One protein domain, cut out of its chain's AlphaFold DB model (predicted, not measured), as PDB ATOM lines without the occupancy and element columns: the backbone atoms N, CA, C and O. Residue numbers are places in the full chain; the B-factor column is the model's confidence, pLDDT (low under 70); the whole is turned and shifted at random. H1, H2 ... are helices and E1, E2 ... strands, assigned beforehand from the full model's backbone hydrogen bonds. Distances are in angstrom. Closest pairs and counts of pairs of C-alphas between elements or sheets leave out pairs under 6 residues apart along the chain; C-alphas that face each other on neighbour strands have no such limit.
ATOM      1  N   PHE A 147     -16.392  52.925 -44.272       58.28
ATOM      2  CA  PHE A 147     -16.006  53.500 -42.979       58.28
ATOM      3  C   PHE A 147     -14.523  53.238 -42.659       58.28
ATOM      4  O   PHE A 147     -14.110  52.081 -42.517       58.28
ATOM      5  N   VAL A 148     -13.733  54.309 -42.537       49.25
ATOM      6  CA  VAL A 148     -12.376  54.270 -41.983       49.25
ATOM      7  C   VAL A 148     -12.257  55.385 -40.943       49.25
ATOM      8  O   VAL A 148     -12.624  56.519 -41.230       49.25
ATOM      9  N   SER A 149     -11.724  55.040 -39.762       56.06
ATOM     10  CA  SER A 149     -11.423  55.906 -38.601       56.06
ATOM     11  C   SER A 149     -12.569  56.252 -37.625       56.06
ATOM     12  O   SER A 149     -13.103  57.356 -37.650       56.06
ATOM     13  N   ARG A 150     -12.865  55.316 -36.705       75.75
ATOM     14  CA  ARG A 150     -13.262  55.451 -35.271       75.75
ATOM     15  C   ARG A 150     -13.582  54.028 -34.782       75.75
ATOM     16  O   ARG A 150     -14.182  53.278 -35.549       75.75
ATOM     17  N   ASN A 151     -13.223  53.633 -33.557       85.88
ATOM     18  CA  ASN A 151     -13.442  52.246 -33.097       85.88
ATOM     19  C   ASN A 151     -14.910  51.809 -33.208       85.88
ATOM     20  O   ASN A 151     -15.178  50.742 -33.746       85.88
ATOM     21  N   ASP A 152     -15.859  52.664 -32.817       85.69
ATOM     22  CA  ASP A 152     -17.295  52.377 -32.954       85.69
ATOM     23  C   ASP A 152     -17.720  52.156 -34.423       85.69
ATOM     24  O   ASP A 152     -18.494  51.245 -34.710       85.69
ATOM     25  N   LEU A 153     -17.161  52.925 -35.373       86.19
ATOM     26  CA  LEU A 153     -17.433  52.760 -36.810       86.19
ATOM     27  C   LEU A 153     -16.906  51.427 -37.339       86.19
ATOM     28  O   LEU A 153     -17.579  50.767 -38.131       86.19
ATOM     29  N   LEU A 154     -15.707  51.025 -36.909       88.44
ATOM     30  CA  LEU A 154     -15.133  49.744 -37.306       88.44
ATOM     31  C   LEU A 154     -15.894  48.574 -36.674       88.44
ATOM     32  O   LEU A 154     -16.229  47.636 -37.393       88.44
ATOM     33  N   ARG A 155     -16.263  48.676 -35.391       90.81
ATOM     34  CA  ARG A 155     -17.122  47.695 -34.714       90.81
ATOM     35  C   ARG A 155     -18.426  47.526 -35.475       90.81
ATOM     36  O   ARG A 155     -18.722  46.428 -35.936       90.81
ATOM     37  N   ARG A 156     -19.144  48.617 -35.763       89.31
ATOM     38  CA  ARG A 156     -20.372  48.548 -36.570       89.31
ATOM     39  C   ARG A 156     -20.136  47.958 -37.955       89.31
ATOM     40  O   ARG A 156     -20.967  47.183 -38.418       89.31
ATOM     41  N   LYS A 157     -19.039  48.313 -38.630       89.88
ATOM     42  CA  LYS A 157     -18.693  47.749 -39.941       89.88
ATOM     43  C   LYS A 157     -18.553  46.226 -39.868       89.88
ATOM     44  O   LYS A 157     -19.074  45.551 -40.753       89.88
ATOM     45  N   ALA A 158     -17.892  45.695 -38.839       91.75
ATOM     46  CA  ALA A 158     -17.775  44.254 -38.634       91.75
ATOM     47  C   ALA A 158     -19.151  43.614 -38.400       91.75
ATOM     48  O   ALA A 158     -19.510  42.671 -39.105       91.75
ATOM     49  N   ILE A 159     -19.952  44.187 -37.493       92.81
ATOM     50  CA  ILE A 159     -21.302  43.708 -37.162       92.81
ATOM     51  C   ILE A 159     -22.203  43.688 -38.396       92.81
ATOM     52  O   ILE A 159     -22.821  42.673 -38.705       92.81
ATOM     53  N   GLN A 160     -22.259  44.788 -39.144       91.81
ATOM     54  CA  GLN A 160     -23.085  44.861 -40.346       91.81
ATOM     55  C   GLN A 160     -22.564  43.966 -41.469       91.81
ATOM     56  O   GLN A 160     -23.355  43.350 -42.178       91.81
ATOM     57  N   GLY A 161     -21.241  43.843 -41.616       93.00
ATOM     58  CA  GLY A 161     -20.645  42.893 -42.551       93.00
ATOM     59  C   GLY A 161     -21.055  41.452 -42.247       93.00
ATOM     60  O   GLY A 161     -21.358  40.703 -43.173       93.00
ATOM     61  N   PHE A 162     -21.143  41.092 -40.964       96.00
ATOM     62  CA  PHE A 162     -21.597  39.773 -40.537       96.00
ATOM     63  C   PHE A 162     -23.065  39.546 -40.899       96.00
ATOM     64  O   PHE A 162     -23.377  38.565 -41.566       96.00
ATOM     65  N   TRP A 163     -23.963  40.474 -40.551       95.94
ATOM     66  CA  TRP A 163     -25.390  40.315 -40.866       95.94
ATOM     67  C   TRP A 163     -25.660  40.310 -42.376       95.94
ATOM     68  O   TRP A 163     -26.518  39.564 -42.850       95.94
ATOM     69  N   ILE A 164     -24.913  41.098 -43.158       95.38
ATOM     70  CA  ILE A 164     -24.978  41.049 -44.626       95.38
ATOM     71  C   ILE A 164     -24.553  39.668 -45.127       95.38
ATOM     72  O   ILE A 164     -25.249  39.101 -45.969       95.38
ATOM     73  N   HIS A 165     -23.458  39.117 -44.599       96.00
ATOM     74  CA  HIS A 165     -23.012  37.776 -44.958       96.00
ATOM     75  C   HIS A 165     -24.044  36.706 -44.572       96.00
ATOM     76  O   HIS A 165     -24.332  35.815 -45.368       96.00
ATOM     77  N   GLU A 166     -24.673  36.824 -43.402       97.00
ATOM     78  CA  GLU A 166     -25.739  35.911 -42.984       97.00
ATOM     79  C   GLU A 166     -26.933  35.967 -43.945       97.00
ATOM     80  O   GLU A 166     -27.432  34.936 -44.399       97.00
ATOM     81  N   ARG A 167     -27.336  37.175 -44.360       96.50
ATOM     82  CA  ARG A 167     -28.372  37.376 -45.383       96.50
ATOM     83  C   ARG A 167     -27.990  36.751 -46.729       96.50
ATOM     84  O   ARG A 167     -28.856  36.228 -47.430       96.50
ATOM     85  N   GLU A 168     -26.715  36.801 -47.117       96.12
ATOM     86  CA  GLU A 168     -26.205  36.128 -48.320       96.12
ATOM     87  C   GLU A 168     -26.263  34.603 -48.199       96.12
ATOM     88  O   GLU A 168     -26.663  33.938 -49.156       96.12
ATOM     89  N   LEU A 169     -25.912  34.038 -47.043       96.75
ATOM     90  CA  LEU A 169     -26.045  32.603 -46.791       96.75
ATOM     91  C   LEU A 169     -27.505  32.160 -46.908       96.75
ATOM     92  O   LEU A 169     -27.778  31.185 -47.613       96.75
ATOM     93  N   LEU A 170     -28.435  32.921 -46.321       96.38
ATOM     94  CA  LEU A 170     -29.871  32.642 -46.384       96.38
ATOM     95  C   LEU A 170     -30.401  32.626 -47.822       96.38
ATOM     96  O   LEU A 170     -31.142  31.711 -48.185       96.38
ATOM     97  N   ASN A 171     -29.960  33.560 -48.678       94.31
ATOM     98  CA  ASN A 171     -30.311  33.541 -50.108       94.31
ATOM     99  C   ASN A 171     -29.855  32.246 -50.816       94.31
ATOM    100  O   ASN A 171     -30.403  31.893 -51.856       94.31
ATOM    101  N   ASN A 172     -28.853  31.550 -50.269       95.62
ATOM    102  CA  ASN A 172     -28.282  30.314 -50.809       95.62
ATOM    103  C   ASN A 172     -28.734  29.051 -50.050       95.62
ATOM    104  O   ASN A 172     -28.134  27.989 -50.222       95.62
ATOM    105  N   GLY A 173     -29.752  29.148 -49.185       93.75
ATOM    106  CA  GLY A 173     -30.242  28.018 -48.386       93.75
ATOM    107  C   GLY A 173     -29.255  27.540 -47.314       93.75
ATOM    108  O   GLY A 173     -29.292  26.378 -46.911       93.75
ATOM    109  N   ARG A 174     -28.343  28.415 -46.878       96.38
ATOM    110  CA  ARG A 174     -27.361  28.167 -45.815       96.38
ATOM    111  C   ARG A 174     -27.591  29.143 -44.664       96.38
ATOM    112  O   ARG A 174     -28.216  30.180 -44.841       96.38
ATOM    113  N   CYS A 175     -27.046  28.837 -43.498       94.31
ATOM    114  CA  CYS A 175     -27.084  29.724 -42.340       94.31
ATOM    115  C   CYS A 175     -25.943  29.387 -41.373       94.31
ATOM    116  O   CYS A 175     -25.425  28.264 -41.391       94.31
ATOM    117  N   THR A 176     -25.537  30.356 -40.550       92.25
ATOM    118  CA  THR A 176     -24.602  30.120 -39.433       92.25
ATOM    119  C   THR A 176     -25.321  29.663 -38.165       92.25
ATOM    120  O   THR A 176     -24.712  28.995 -37.330       92.25
ATOM    121  N   ARG A 177     -26.626  29.944 -38.049       92.81
ATOM    122  CA  ARG A 177     -27.522  29.454 -36.991       92.81
ATOM    123  C   ARG A 177     -28.845  28.993 -37.597       92.81
ATOM    124  O   ARG A 177     -29.239  29.442 -38.667       92.81
ATOM    125  N   GLN A 178     -29.548  28.081 -36.932       91.19
ATOM    126  CA  GLN A 178     -30.915  27.742 -37.331       91.19
ATOM    127  C   GLN A 178     -31.857  28.886 -36.950       91.19
ATOM    128  O   GLN A 178     -32.150  29.067 -35.772       91.19
ATOM    129  N   TRP A 179     -32.296  29.642 -37.955       93.81
ATOM    130  CA  TRP A 179     -33.222  30.759 -37.805       93.81
ATOM    131  C   TRP A 179     -34.656  30.323 -38.099       93.81
ATOM    132  O   TRP A 179     -34.901  29.552 -39.032       93.81
ATOM    133  N   ASN A 180     -35.605  30.846 -37.333       92.38
ATOM    134  CA  ASN A 180     -37.025  30.737 -37.644       92.38
ATOM    135  C   ASN A 180     -37.452  31.772 -38.711       92.38
ATOM    136  O   ASN A 180     -36.658  32.611 -39.135       92.38
ATOM    137  N   GLY A 181     -38.706  31.700 -39.170       90.38
ATOM    138  CA  GLY A 181     -39.222  32.573 -40.234       90.38
ATOM    139  C   GLY A 181     -39.116  34.066 -39.913       90.38
ATOM    140  O   GLY A 181     -38.583  34.822 -40.722       90.38
ATOM    141  N   ASP A 182     -39.532  34.473 -38.715       91.12
ATOM    142  CA  ASP A 182     -39.505  35.875 -38.285       91.12
ATOM    143  C   ASP A 182     -38.062  36.388 -38.126       91.12
ATOM    144  O   ASP A 182     -37.740  37.523 -38.485       91.12
ATOM    145  N   GLU A 183     -37.156  35.538 -37.630       94.62
ATOM    146  CA  GLU A 183     -35.723  35.844 -37.549       94.62
ATOM    147  C   GLU A 183     -35.118  36.045 -38.950       94.62
ATOM    148  O   GLU A 183     -34.350  36.985 -39.167       94.62
ATOM    149  N   ILE A 184     -35.503  35.212 -39.923       94.00
ATOM    150  CA  ILE A 184     -35.083  35.340 -41.326       94.00
ATOM    151  C   ILE A 184     -35.601  36.647 -41.937       94.00
ATOM    152  O   ILE A 184     -34.838  37.359 -42.599       94.00
ATOM    153  N   GLU A 185     -36.873  36.991 -41.718       91.62
ATOM    154  CA  GLU A 185     -37.454  38.252 -42.196       91.62
ATOM    155  C   GLU A 185     -36.721  39.467 -41.619       91.62
ATOM    156  O   GLU A 185     -36.368  40.395 -42.358       91.62
ATOM    157  N   ALA A 186     -36.404  39.425 -40.321       92.56
ATOM    158  CA  ALA A 186     -35.615  40.460 -39.670       92.56
ATOM    159  C   ALA A 186     -34.219  40.595 -40.302       92.56
ATOM    160  O   ALA A 186     -33.802  41.713 -40.606       92.56
ATOM    161  N   ILE A 187     -33.518  39.486 -40.575       95.75
ATOM    162  CA  ILE A 187     -32.204  39.510 -41.243       95.75
ATOM    163  C   ILE A 187     -32.312  40.122 -42.647       95.75
ATOM    164  O   ILE A 187     -31.456  40.922 -43.042       95.75
ATOM    165  N   TYR A 188     -33.373  39.811 -43.401       95.31
ATOM    166  CA  TYR A 188     -33.593  40.403 -44.721       95.31
ATOM    167  C   TYR A 188     -33.783  41.920 -44.690       95.31
ATOM    168  O   TYR A 188     -33.356  42.587 -45.643       95.31
ATOM    169  N   ASN A 189     -34.338  42.445 -43.592       94.56
ATOM    170  CA  ASN A 189     -34.529  43.872 -43.330       94.56
ATOM    171  C   ASN A 189     -35.297  44.575 -44.457       94.56
ATOM    172  O   ASN A 189     -34.822  45.527 -45.088       94.56
ATOM    173  N   ILE A 190     -36.476  44.039 -44.759       93.12
ATOM    174  CA  ILE A 190     -37.330  44.531 -45.838       93.12
ATOM    175  C   ILE A 190     -37.996  45.847 -45.433       93.12
ATOM    176  O   ILE A 190     -38.485  46.018 -44.318       93.12
ATOM    177  N   ASN A 191     -38.008  46.809 -46.348       90.75
ATOM    178  CA  ASN A 191     -38.807  48.019 -46.229       90.75
ATOM    179  C   ASN A 191     -40.252  47.685 -46.563       90.75
ATOM    180  O   ASN A 191     -40.545  47.303 -47.688       90.75
ATOM    181  N   LEU A 192     -41.132  47.797 -45.570       86.69
ATOM    182  CA  LEU A 192     -42.533  47.414 -45.714       86.69
ATOM    183  C   LEU A 192     -43.292  48.334 -46.678       86.69
ATOM    184  O   LEU A 192     -44.221  47.873 -47.333       86.69
ATOM    185  N   ASP A 193     -42.856  49.587 -46.829       88.00
ATOM    186  CA  ASP A 193     -43.479  50.541 -47.749       88.00
ATOM    187  C   ASP A 193     -43.057  50.287 -49.202       88.00
ATOM    188  O   ASP A 193     -43.856  50.441 -50.126       88.00
ATOM    189  N   THR A 194     -41.798  49.892 -49.427       91.19
ATOM    190  CA  THR A 194     -41.247  49.726 -50.788       91.19
ATOM    191  C   THR A 194     -41.098  48.274 -51.245       91.19
ATOM    192  O   THR A 194     -40.862  48.031 -52.426       91.19
ATOM    193  N   GLY A 195     -41.184  47.305 -50.331       91.38
ATOM    194  CA  GLY A 195     -40.910  45.883 -50.567       91.38
ATOM    195  C   GLY A 195     -39.430  45.537 -50.787       91.38
ATOM    196  O   GLY A 195     -39.092  44.370 -50.986       91.38
ATOM    197  N   ASN A 196     -38.526  46.521 -50.760       92.12
ATOM    198  CA  ASN A 196     -37.112  46.319 -51.073       92.12
ATOM    199  C   ASN A 196     -36.286  45.959 -49.835       92.12
ATOM    200  O   ASN A 196     -36.551  46.428 -48.729       92.12
ATOM    201  N   LYS A 197     -35.216  45.177 -50.029       93.38
ATOM    202  CA  LYS A 197     -34.181  44.973 -49.004       93.38
ATOM    203  C   LYS A 197     -33.464  46.296 -48.737       93.38
ATOM    204  O   LYS A 197     -32.981  46.928 -49.678       93.38
ATOM    205  N   ARG A 198     -33.337  46.676 -47.464       93.56
ATOM    206  CA  ARG A 198     -32.440  47.763 -47.052       93.56
ATOM    207  C   ARG A 198     -30.979  47.416 -47.329       93.56
ATOM    208  O   ARG A 198     -30.621  46.236 -47.447       93.56
ATOM    209  N   ILE A 199     -30.130  48.444 -47.413       90.81
ATOM    210  CA  ILE A 199     -28.682  48.280 -47.651       90.81
ATOM    211  C   ILE A 199     -28.086  47.344 -46.599       90.81
ATOM    212  O   ILE A 199     -27.474  46.329 -46.947       90.81
ATOM    213  N   TYR A 200     -28.318  47.646 -45.323       91.44
ATOM    214  CA  TYR A 200     -27.847  46.832 -44.215       91.44
ATOM    215  C   TYR A 200     -28.850  45.726 -43.878       91.44
ATOM    216  O   TYR A 200     -30.062  45.867 -44.061       91.44
ATOM    217  N   ALA A 201     -28.326  44.589 -43.430       92.62
ATOM    218  CA  ALA A 201     -29.138  43.495 -42.916       92.62
ATOM    219  C   ALA A 201     -29.595  43.805 -41.483       92.62
ATOM    220  O   ALA A 201     -29.019  44.653 -40.801       92.62
ATOM    221  N   GLY A 202     -30.666  43.153 -41.045       91.00
ATOM    222  CA  GLY A 202     -31.263  43.419 -39.742       91.00
ATOM    223  C   GLY A 202     -30.742  42.476 -38.668       91.00
ATOM    224  O   GLY A 202     -30.214  41.403 -38.956       91.00
ATOM    225  N   LYS A 203     -30.911  42.896 -37.411       91.69
ATOM    226  CA  LYS A 203     -30.598  42.081 -36.237       91.69
ATOM    227  C   LYS A 203     -31.865  41.355 -35.774       91.69
ATOM    228  O   LYS A 203     -32.829  42.039 -35.396       91.69
ATOM    229  N   PRO A 204     -31.888  40.014 -35.804       93.44
ATOM    230  CA  PRO A 204     -33.073  39.250 -35.447       93.44
ATOM    231  C   PRO A 204     -33.438  39.429 -33.970       93.44
ATOM    232  O   PRO A 204     -32.570  39.573 -33.107       93.44
ATOM    233  N   VAL A 205     -34.741  39.427 -33.694       92.88
ATOM    234  CA  VAL A 205     -35.273  39.285 -32.333       92.88
ATOM    235  C   VAL A 205     -35.247  37.806 -31.968       92.88
ATOM    236  O   VAL A 205     -35.492  36.960 -32.819       92.88
ATOM    237  N   GLN A 206     -34.952  37.498 -30.714       92.88
ATOM    238  CA  GLN A 206     -34.965  36.137 -30.207       92.88
ATOM    239  C   GLN A 206     -36.379  35.635 -29.954       92.88
ATOM    240  O   GLN A 206     -37.271  36.388 -29.561       92.88
ATOM    241  N   TYR A 207     -36.544  34.325 -30.100       91.00
ATOM    242  CA  TYR A 207     -37.771  33.627 -29.755       91.00
ATOM    243  C   TYR A 207     -37.474  32.502 -28.770       91.00
ATOM    244  O   TYR A 207     -36.507  31.756 -28.926       91.00
ATOM    245  N   LYS A 208     -38.334  32.350 -27.764       85.75
ATOM    246  CA  LYS A 208     -38.270  31.263 -26.787       85.75
ATOM    247  C   LYS A 208     -39.618  30.560 -26.765       85.75
ATOM    248  O   LYS A 208     -40.644  31.185 -26.545       85.75
ATOM    249  N   ASN A 209     -39.613  29.252 -27.023       86.56
ATOM    250  CA  ASN A 209     -40.827  28.430 -27.100       86.56
ATOM    251  C   ASN A 209     -41.882  28.954 -28.100       86.56
ATOM    252  O   ASN A 209     -43.076  28.792 -27.879       86.56
ATOM    253  N   GLY A 210     -41.439  29.567 -29.203       84.25
ATOM    254  CA  GLY A 210     -42.325  30.125 -30.233       84.25
ATOM    255  C   GLY A 210     -42.859  31.527 -29.932       84.25
ATOM    256  O   GLY A 210     -43.549  32.093 -30.772       84.25
ATOM    257  N   GLU A 211     -42.512  32.114 -28.786       89.81
ATOM    258  CA  GLU A 211     -42.894  33.478 -28.425       89.81
ATOM    259  C   GLU A 211     -41.705  34.428 -28.551       89.81
ATOM    260  O   GLU A 211     -40.562  34.061 -28.261       89.81
ATOM    261  N   LYS A 212     -41.981  35.661 -28.985       92.00
ATOM    262  CA  LYS A 212     -40.989  36.734 -29.063       92.00
ATOM    263  C   LYS A 212     -40.442  37.005 -27.664       92.00
ATOM    264  O   LYS A 212     -41.203  37.338 -26.759       92.00
ATOM    265  N   LEU A 213     -39.130  36.892 -27.497       92.75
ATOM    266  CA  LEU A 213     -38.480  37.197 -26.234       92.75
ATOM    267  C   LEU A 213     -38.441  38.715 -26.039       92.75
ATOM    268  O   LEU A 213     -37.938  39.456 -26.890       92.75
ATOM    269  N   THR A 214     -38.953  39.165 -24.900       91.88
ATOM    270  CA  THR A 214     -38.871  40.556 -24.466       91.88
ATOM    271  C   THR A 214     -38.255  40.653 -23.079       91.88
ATOM    272  O   THR A 214     -38.297  39.695 -22.305       91.88
ATOM    273  N   ASP A 215     -37.696  41.816 -22.764       87.50
ATOM    274  CA  ASP A 215     -37.356  42.177 -21.393       87.50
ATOM    275  C   ASP A 215     -38.628  42.465 -20.565       87.50
ATOM    276  O   ASP A 215     -39.765  42.333 -21.043       87.50
ATOM    277  N   GLU A 216     -38.439  42.867 -19.310       87.50
ATOM    278  CA  GLU A 216     -39.514  43.213 -18.377       87.50
ATOM    279  C   GLU A 216     -40.380  44.402 -18.828       87.50
ATOM    280  O   GLU A 216     -41.513  44.545 -18.371       87.50
ATOM    281  N   ASN A 217     -39.869  45.231 -19.738       86.44
ATOM    282  CA  ASN A 217     -40.537  46.411 -20.275       86.44
ATOM    283  C   ASN A 217     -41.225  46.129 -21.624       86.44
ATOM    284  O   ASN A 217     -41.797  47.038 -22.231       86.44
ATOM    285  N   GLY A 218     -41.180  44.882 -22.111       88.25
ATOM    286  CA  GLY A 218     -41.679  44.511 -23.437       88.25
ATOM    287  C   GLY A 218     -40.712  44.861 -24.576       88.25
ATOM    288  O   GLY A 218     -41.077  44.732 -25.748       88.25
ATOM    289  N   THR A 219     -39.483  45.279 -24.259       88.75
ATOM    290  CA  THR A 219     -38.433  45.565 -25.240       88.75
ATOM    291  C   THR A 219     -37.977  44.262 -25.888       88.75
ATOM    292  O   THR A 219     -37.628  43.322 -25.173       88.75
ATOM    293  N   PRO A 220     -37.936  44.162 -27.225       91.31
ATOM    294  CA  PRO A 220     -37.442  42.967 -27.902       91.31
ATOM    295  C   PRO A 220     -35.996  42.638 -27.515       91.31
ATOM    296  O   PRO A 220     -35.114  43.489 -27.626       91.31
ATOM    297  N   VAL A 221     -35.725  41.387 -27.145       91.94
ATOM    298  CA  VAL A 221     -34.349  40.922 -26.934       91.94
ATOM    299  C   VAL A 221     -33.790  40.430 -28.262       91.94
ATOM    300  O   VAL A 221     -34.352  39.533 -28.887       91.94
ATOM    301  N   ARG A 222     -32.686  41.015 -28.724       93.19
ATOM    302  CA  ARG A 222     -32.092  40.712 -30.037       93.19
ATOM    303  C   ARG A 222     -30.847  39.854 -29.914       93.19
ATOM    304  O   ARG A 222     -30.278  39.725 -28.834       93.19
ATOM    305  N   TYR A 223     -30.440  39.258 -31.027       94.12
ATOM    306  CA  TYR A 223     -29.095  38.712 -31.146       94.12
ATOM    307  C   TYR A 223     -28.072  39.846 -31.249       94.12
ATOM    308  O   TYR A 223     -28.315  40.882 -31.877       94.12
ATOM    309  N   GLU A 224     -26.910  39.618 -30.659       90.75
ATOM    310  CA  GLU A 224     -25.763  40.514 -30.667       90.75
ATOM    311  C   GLU A 224     -24.690  39.936 -31.596       90.75
ATOM    312  O   GLU A 224     -24.541  38.718 -31.725       90.75
ATOM    313  N   GLY A 225     -23.950  40.809 -32.281       91.31
ATOM    314  CA  GLY A 225     -22.745  40.367 -32.976       91.31
ATOM    315  C   GLY A 225     -21.580  40.407 -31.995       91.31
ATOM    316  O   GLY A 225     -21.099  41.479 -31.659       91.31
ATOM    317  N   HIS A 226     -21.152  39.253 -31.511       90.12
ATOM    318  CA  HIS A 226     -20.034  39.135 -30.587       90.12
ATOM    319  C   HIS A 226     -18.705  39.149 -31.343       90.12
ATOM    320  O   HIS A 226     -18.511  38.335 -32.249       90.12
ATOM    321  N   HIS A 227     -17.782  40.035 -30.960       89.56
ATOM    322  CA  HIS A 227     -16.390  39.988 -31.413       89.56
ATOM    323  C   HIS A 227     -15.648  38.835 -30.727       89.56
ATOM    324  O   HIS A 227     -15.307  38.937 -29.553       89.56
ATOM    325  N   MET A 228     -15.347  37.769 -31.474       89.00
ATOM    326  CA  MET A 228     -14.668  36.568 -30.960       89.00
ATOM    327  C   MET A 228     -13.262  36.868 -30.420       89.00
ATOM    328  O   MET A 228     -12.845  36.305 -29.414       89.00
ATOM    329  N   MET A 229     -12.530  37.767 -31.083       86.31
ATOM    330  CA  MET A 229     -11.310  38.387 -30.566       86.31
ATOM    331  C   MET A 229     -11.648  39.799 -30.081       86.31
ATOM    332  O   MET A 229     -12.148  40.606 -30.874       86.31
ATOM    333  N   SER A 230     -11.343  40.100 -28.815       83.06
ATOM    334  CA  SER A 230     -11.551  41.428 -28.219       83.06
ATOM    335  C   SER A 230     -10.889  42.510 -29.069       83.06
ATOM    336  O   SER A 230      -9.714  42.405 -29.407       83.06
ATOM    337  N   TYR A 231     -11.613  43.586 -29.387       81.31
ATOM    338  CA  TYR A 231     -11.032  44.693 -30.149       81.31
ATOM    339  C   TYR A 231     -10.072  45.554 -29.316       81.31
ATOM    340  O   TYR A 231      -9.284  46.307 -29.886       81.31
ATOM    341  N   GLN A 232     -10.160  45.491 -27.982       79.88
ATOM    342  CA  GLN A 232      -9.227  46.158 -27.078       79.88
ATOM    343  C   GLN A 232      -7.846  45.493 -27.147       79.88
ATOM    344  O   GLN A 232      -6.836  46.191 -27.194       79.88
ATOM    345  N   GLU A 233      -7.813  44.159 -27.180       84.56
ATOM    346  CA  GLU A 233      -6.574  43.370 -27.215       84.56
ATOM    347  C   GLU A 233      -6.071  43.128 -28.645       84.56
ATOM    348  O   GLU A 233      -4.864  43.107 -28.880       84.56
ATOM    349  N   HIS A 234      -6.996  43.002 -29.600       87.38
ATOM    350  CA  HIS A 234      -6.735  42.718 -31.010       87.38
ATOM    351  C   HIS A 234      -7.418  43.740 -31.939       87.38
ATOM    352  O   HIS A 234      -8.341  43.406 -32.699       87.38
ATOM    353  N   PRO A 235      -6.994  45.017 -31.897       87.50
ATOM    354  CA  PRO A 235      -7.594  46.087 -32.693       87.50
ATOM    355  C   PRO A 235      -7.473  45.861 -34.206       87.50
ATOM    356  O   PRO A 235      -8.236  46.449 -34.968       87.50
ATOM    357  N   GLU A 236      -6.570  44.999 -34.672       88.81
ATOM    358  CA  GLU A 236      -6.451  44.604 -36.078       88.81
ATOM    359  C   GLU A 236      -7.700  43.888 -36.626       88.81
ATOM    360  O   GLU A 236      -7.948  43.949 -37.830       88.81
ATOM    361  N   TYR A 237      -8.521  43.273 -35.763       89.69
ATOM    362  CA  TYR A 237      -9.738  42.548 -36.160       89.69
ATOM    363  C   TYR A 237     -11.037  43.327 -35.926       89.69
ATOM    364  O   TYR A 237     -12.118  42.837 -36.256       89.69
ATOM    365  N   ILE A 238     -10.969  44.551 -35.391       89.12
ATOM    366  CA  ILE A 238     -12.147  45.343 -34.987       89.12
ATOM    367  C   ILE A 238     -13.165  45.565 -36.116       89.12
ATOM    368  O   ILE A 238     -14.367  45.641 -35.864       89.12
ATOM    369  N   GLY A 239     -12.679  45.673 -37.356       89.38
ATOM    370  CA  GLY A 239     -13.477  45.891 -38.565       89.38
ATOM    371  C   GLY A 239     -13.736  44.638 -39.403       89.38
ATOM    372  O   GLY A 239     -14.300  44.763 -40.494       89.38
ATOM    373  N   GLU A 240     -13.306  43.464 -38.934       91.56
ATOM    374  CA  GLU A 240     -13.377  42.202 -39.669       91.56
ATOM    375  C   GLU A 240     -14.651  41.440 -39.310       91.56
ATOM    376  O   GLU A 240     -14.793  40.904 -38.217       91.56
ATOM    377  N   TRP A 241     -15.582  41.327 -40.255       93.25
ATOM    378  CA  TRP A 241     -16.848  40.623 -40.016       93.25
ATOM    379  C   TRP A 241     -16.663  39.134 -39.691       93.25
ATOM    380  O   TRP A 241     -17.495  38.541 -39.017       93.25
ATOM    381  N   LYS A 242     -15.561  38.524 -40.145       94.12
ATOM    382  CA  LYS A 242     -15.210  37.132 -39.823       94.12
ATOM    383  C   LYS A 242     -14.846  36.939 -38.355       94.12
ATOM    384  O   LYS A 242     -14.798  35.803 -37.907       94.12
ATOM    385  N   ASN A 243     -14.570  38.030 -37.641       93.50
ATOM    386  CA  ASN A 243     -14.367  38.038 -36.201       93.50
ATOM    387  C   ASN A 243     -15.698  38.139 -35.432       93.50
ATOM    388  O   ASN A 243     -15.678  38.285 -34.218       93.50
ATOM    389  N   ILE A 244     -16.849  38.096 -36.110       94.31
ATOM    390  CA  ILE A 244     -18.161  38.213 -35.474       94.31
ATOM    391  C   ILE A 244     -18.880  36.864 -35.444       94.31
ATOM    392  O   ILE A 244     -18.888  36.135 -36.438       94.31
ATOM    393  N   GLN A 245     -19.544  36.578 -34.326       92.75
ATOM    394  CA  GLN A 245     -20.502  35.486 -34.174       92.75
ATOM    395  C   GLN A 245     -21.848  36.027 -33.669       92.75
ATOM    396  O   GLN A 245     -21.880  36.884 -32.792       92.75
ATOM    397  N   ALA A 246     -22.968  35.515 -34.185       93.25
ATOM    398  CA  ALA A 246     -24.287  35.832 -33.637       93.25
ATOM    399  C   ALA A 246     -24.536  35.070 -32.330       93.25
ATOM    400  O   ALA A 246     -24.709  33.847 -32.357       93.25
ATOM    401  N   LEU A 247     -24.614  35.796 -31.219       91.75
ATOM    402  CA  LEU A 247     -24.909  35.251 -29.895       91.75
ATOM    403  C   LEU A 247     -26.181  35.880 -29.323       91.75
ATOM    404  O   LEU A 247     -26.534  37.017 -29.642       91.75
ATOM    405  N   THR A 248     -26.891  35.144 -28.474       90.06
ATOM    406  CA  THR A 248     -27.841  35.768 -27.545       90.06
ATOM    407  C   THR A 248     -27.058  36.588 -26.506       90.06
ATOM    408  O   THR A 248     -25.899  36.265 -26.248       90.06
ATOM    409  N   PRO A 249     -27.634  37.614 -25.859       84.94
ATOM    410  CA  PRO A 249     -26.941  38.354 -24.806       84.94
ATOM    411  C   PRO A 249     -26.499  37.460 -23.640       84.94
ATOM    412  O   PRO A 249     -25.425  37.656 -23.081       84.94
ATOM    413  N   GLU A 250     -27.289  36.434 -23.305       83.44
ATOM    414  CA  GLU A 250     -26.887  35.400 -22.344       83.44
ATOM    415  C   GLU A 250     -25.648  34.624 -22.822       83.44
ATOM    416  O   GLU A 250     -24.687  34.492 -22.068       83.44
ATOM    417  N   GLU A 251     -25.633  34.130 -24.067       85.75
ATOM    418  CA  GLU A 251     -24.471  33.437 -24.651       85.75
ATOM    419  C   GLU A 251     -23.238  34.352 -24.692       85.75
ATOM    420  O   GLU A 251     -22.125  33.919 -24.388       85.75
ATOM    421  N   HIS A 252     -23.448  35.623 -25.031       78.00
ATOM    422  CA  HIS A 252     -22.409  36.635 -25.129       78.00
ATOM    423  C   HIS A 252     -21.738  36.868 -23.774       78.00
ATOM    424  O   HIS A 252     -20.519  36.763 -23.648       78.00
ATOM    425  N   ILE A 253     -22.535  37.098 -22.733       71.00
ATOM    426  CA  ILE A 253     -22.024  37.535 -21.434       71.00
ATOM    427  C   ILE A 253     -21.633  36.350 -20.545       71.00
ATOM    428  O   ILE A 253     -20.586  36.388 -19.901       71.00
TER     429      ILE A 253
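What this domain is: This is residues 147 to 253 of the 263 residues of the protein "SMI1_KNR4 domain-containing protein" of Lachnospira eligens (strain ATCC 27750 / DSM 3376 / VPI C15-48 / C15-B4) (UniProt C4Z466). In a model with little regular structure, one long helix, H1, packs on a two-strand hairpin, E1 and E2, with short H2 near H1's last turns and small H3 beyond the hairpin. Long loops make up much of the rest. The 107 printed residues, with H1, H2, E1, E2 and H3 in that order, are mostly helix by class, with 42 residues in named elements; the sheet is antiparallel. The whole is compact, radius of gyration of the C-alphas 14.5 A, spanning 38 by 33 by 26 A.

How they stand to each other: H1, residues 151 to 171, touches H2, residues 181 to 188, with residues 163 to 170 alone; the closest C-alphas, Arg 167 and Ile 187, are 6.0 A apart. They run opposite ways at a steep tilt of 56 degrees. E1, residues 224 to 227, and E2, residues 244 to 247, form an antiparallel hairpin; N 224 and O 247 are within hydrogen-bond range, 2.8 A. The closest C-alphas of H1 and E1, Ile 159 and Gly 225, are 5.5 A apart. H3, residues 249 to 253, is apart from H1 and H2. In H1, H2 and H3 every O i to N i+4 pair is within hydrogen-bond range.

Where its parts are: H1 begins at C-alpha 151 (-13.442, 52.246, -33.097) and is 30.4 A long. H3 ends at C-alpha 253 (-22.024, 37.535, -21.434).

The domain as a whole: The C-alphas farthest apart, Asp 193 and Glu 233, are 42.8 A apart. The printed part has no cut. The links H2 to E1 and E1 to E2 are long. Residues 147 to 149 are under 70 in pLDDT.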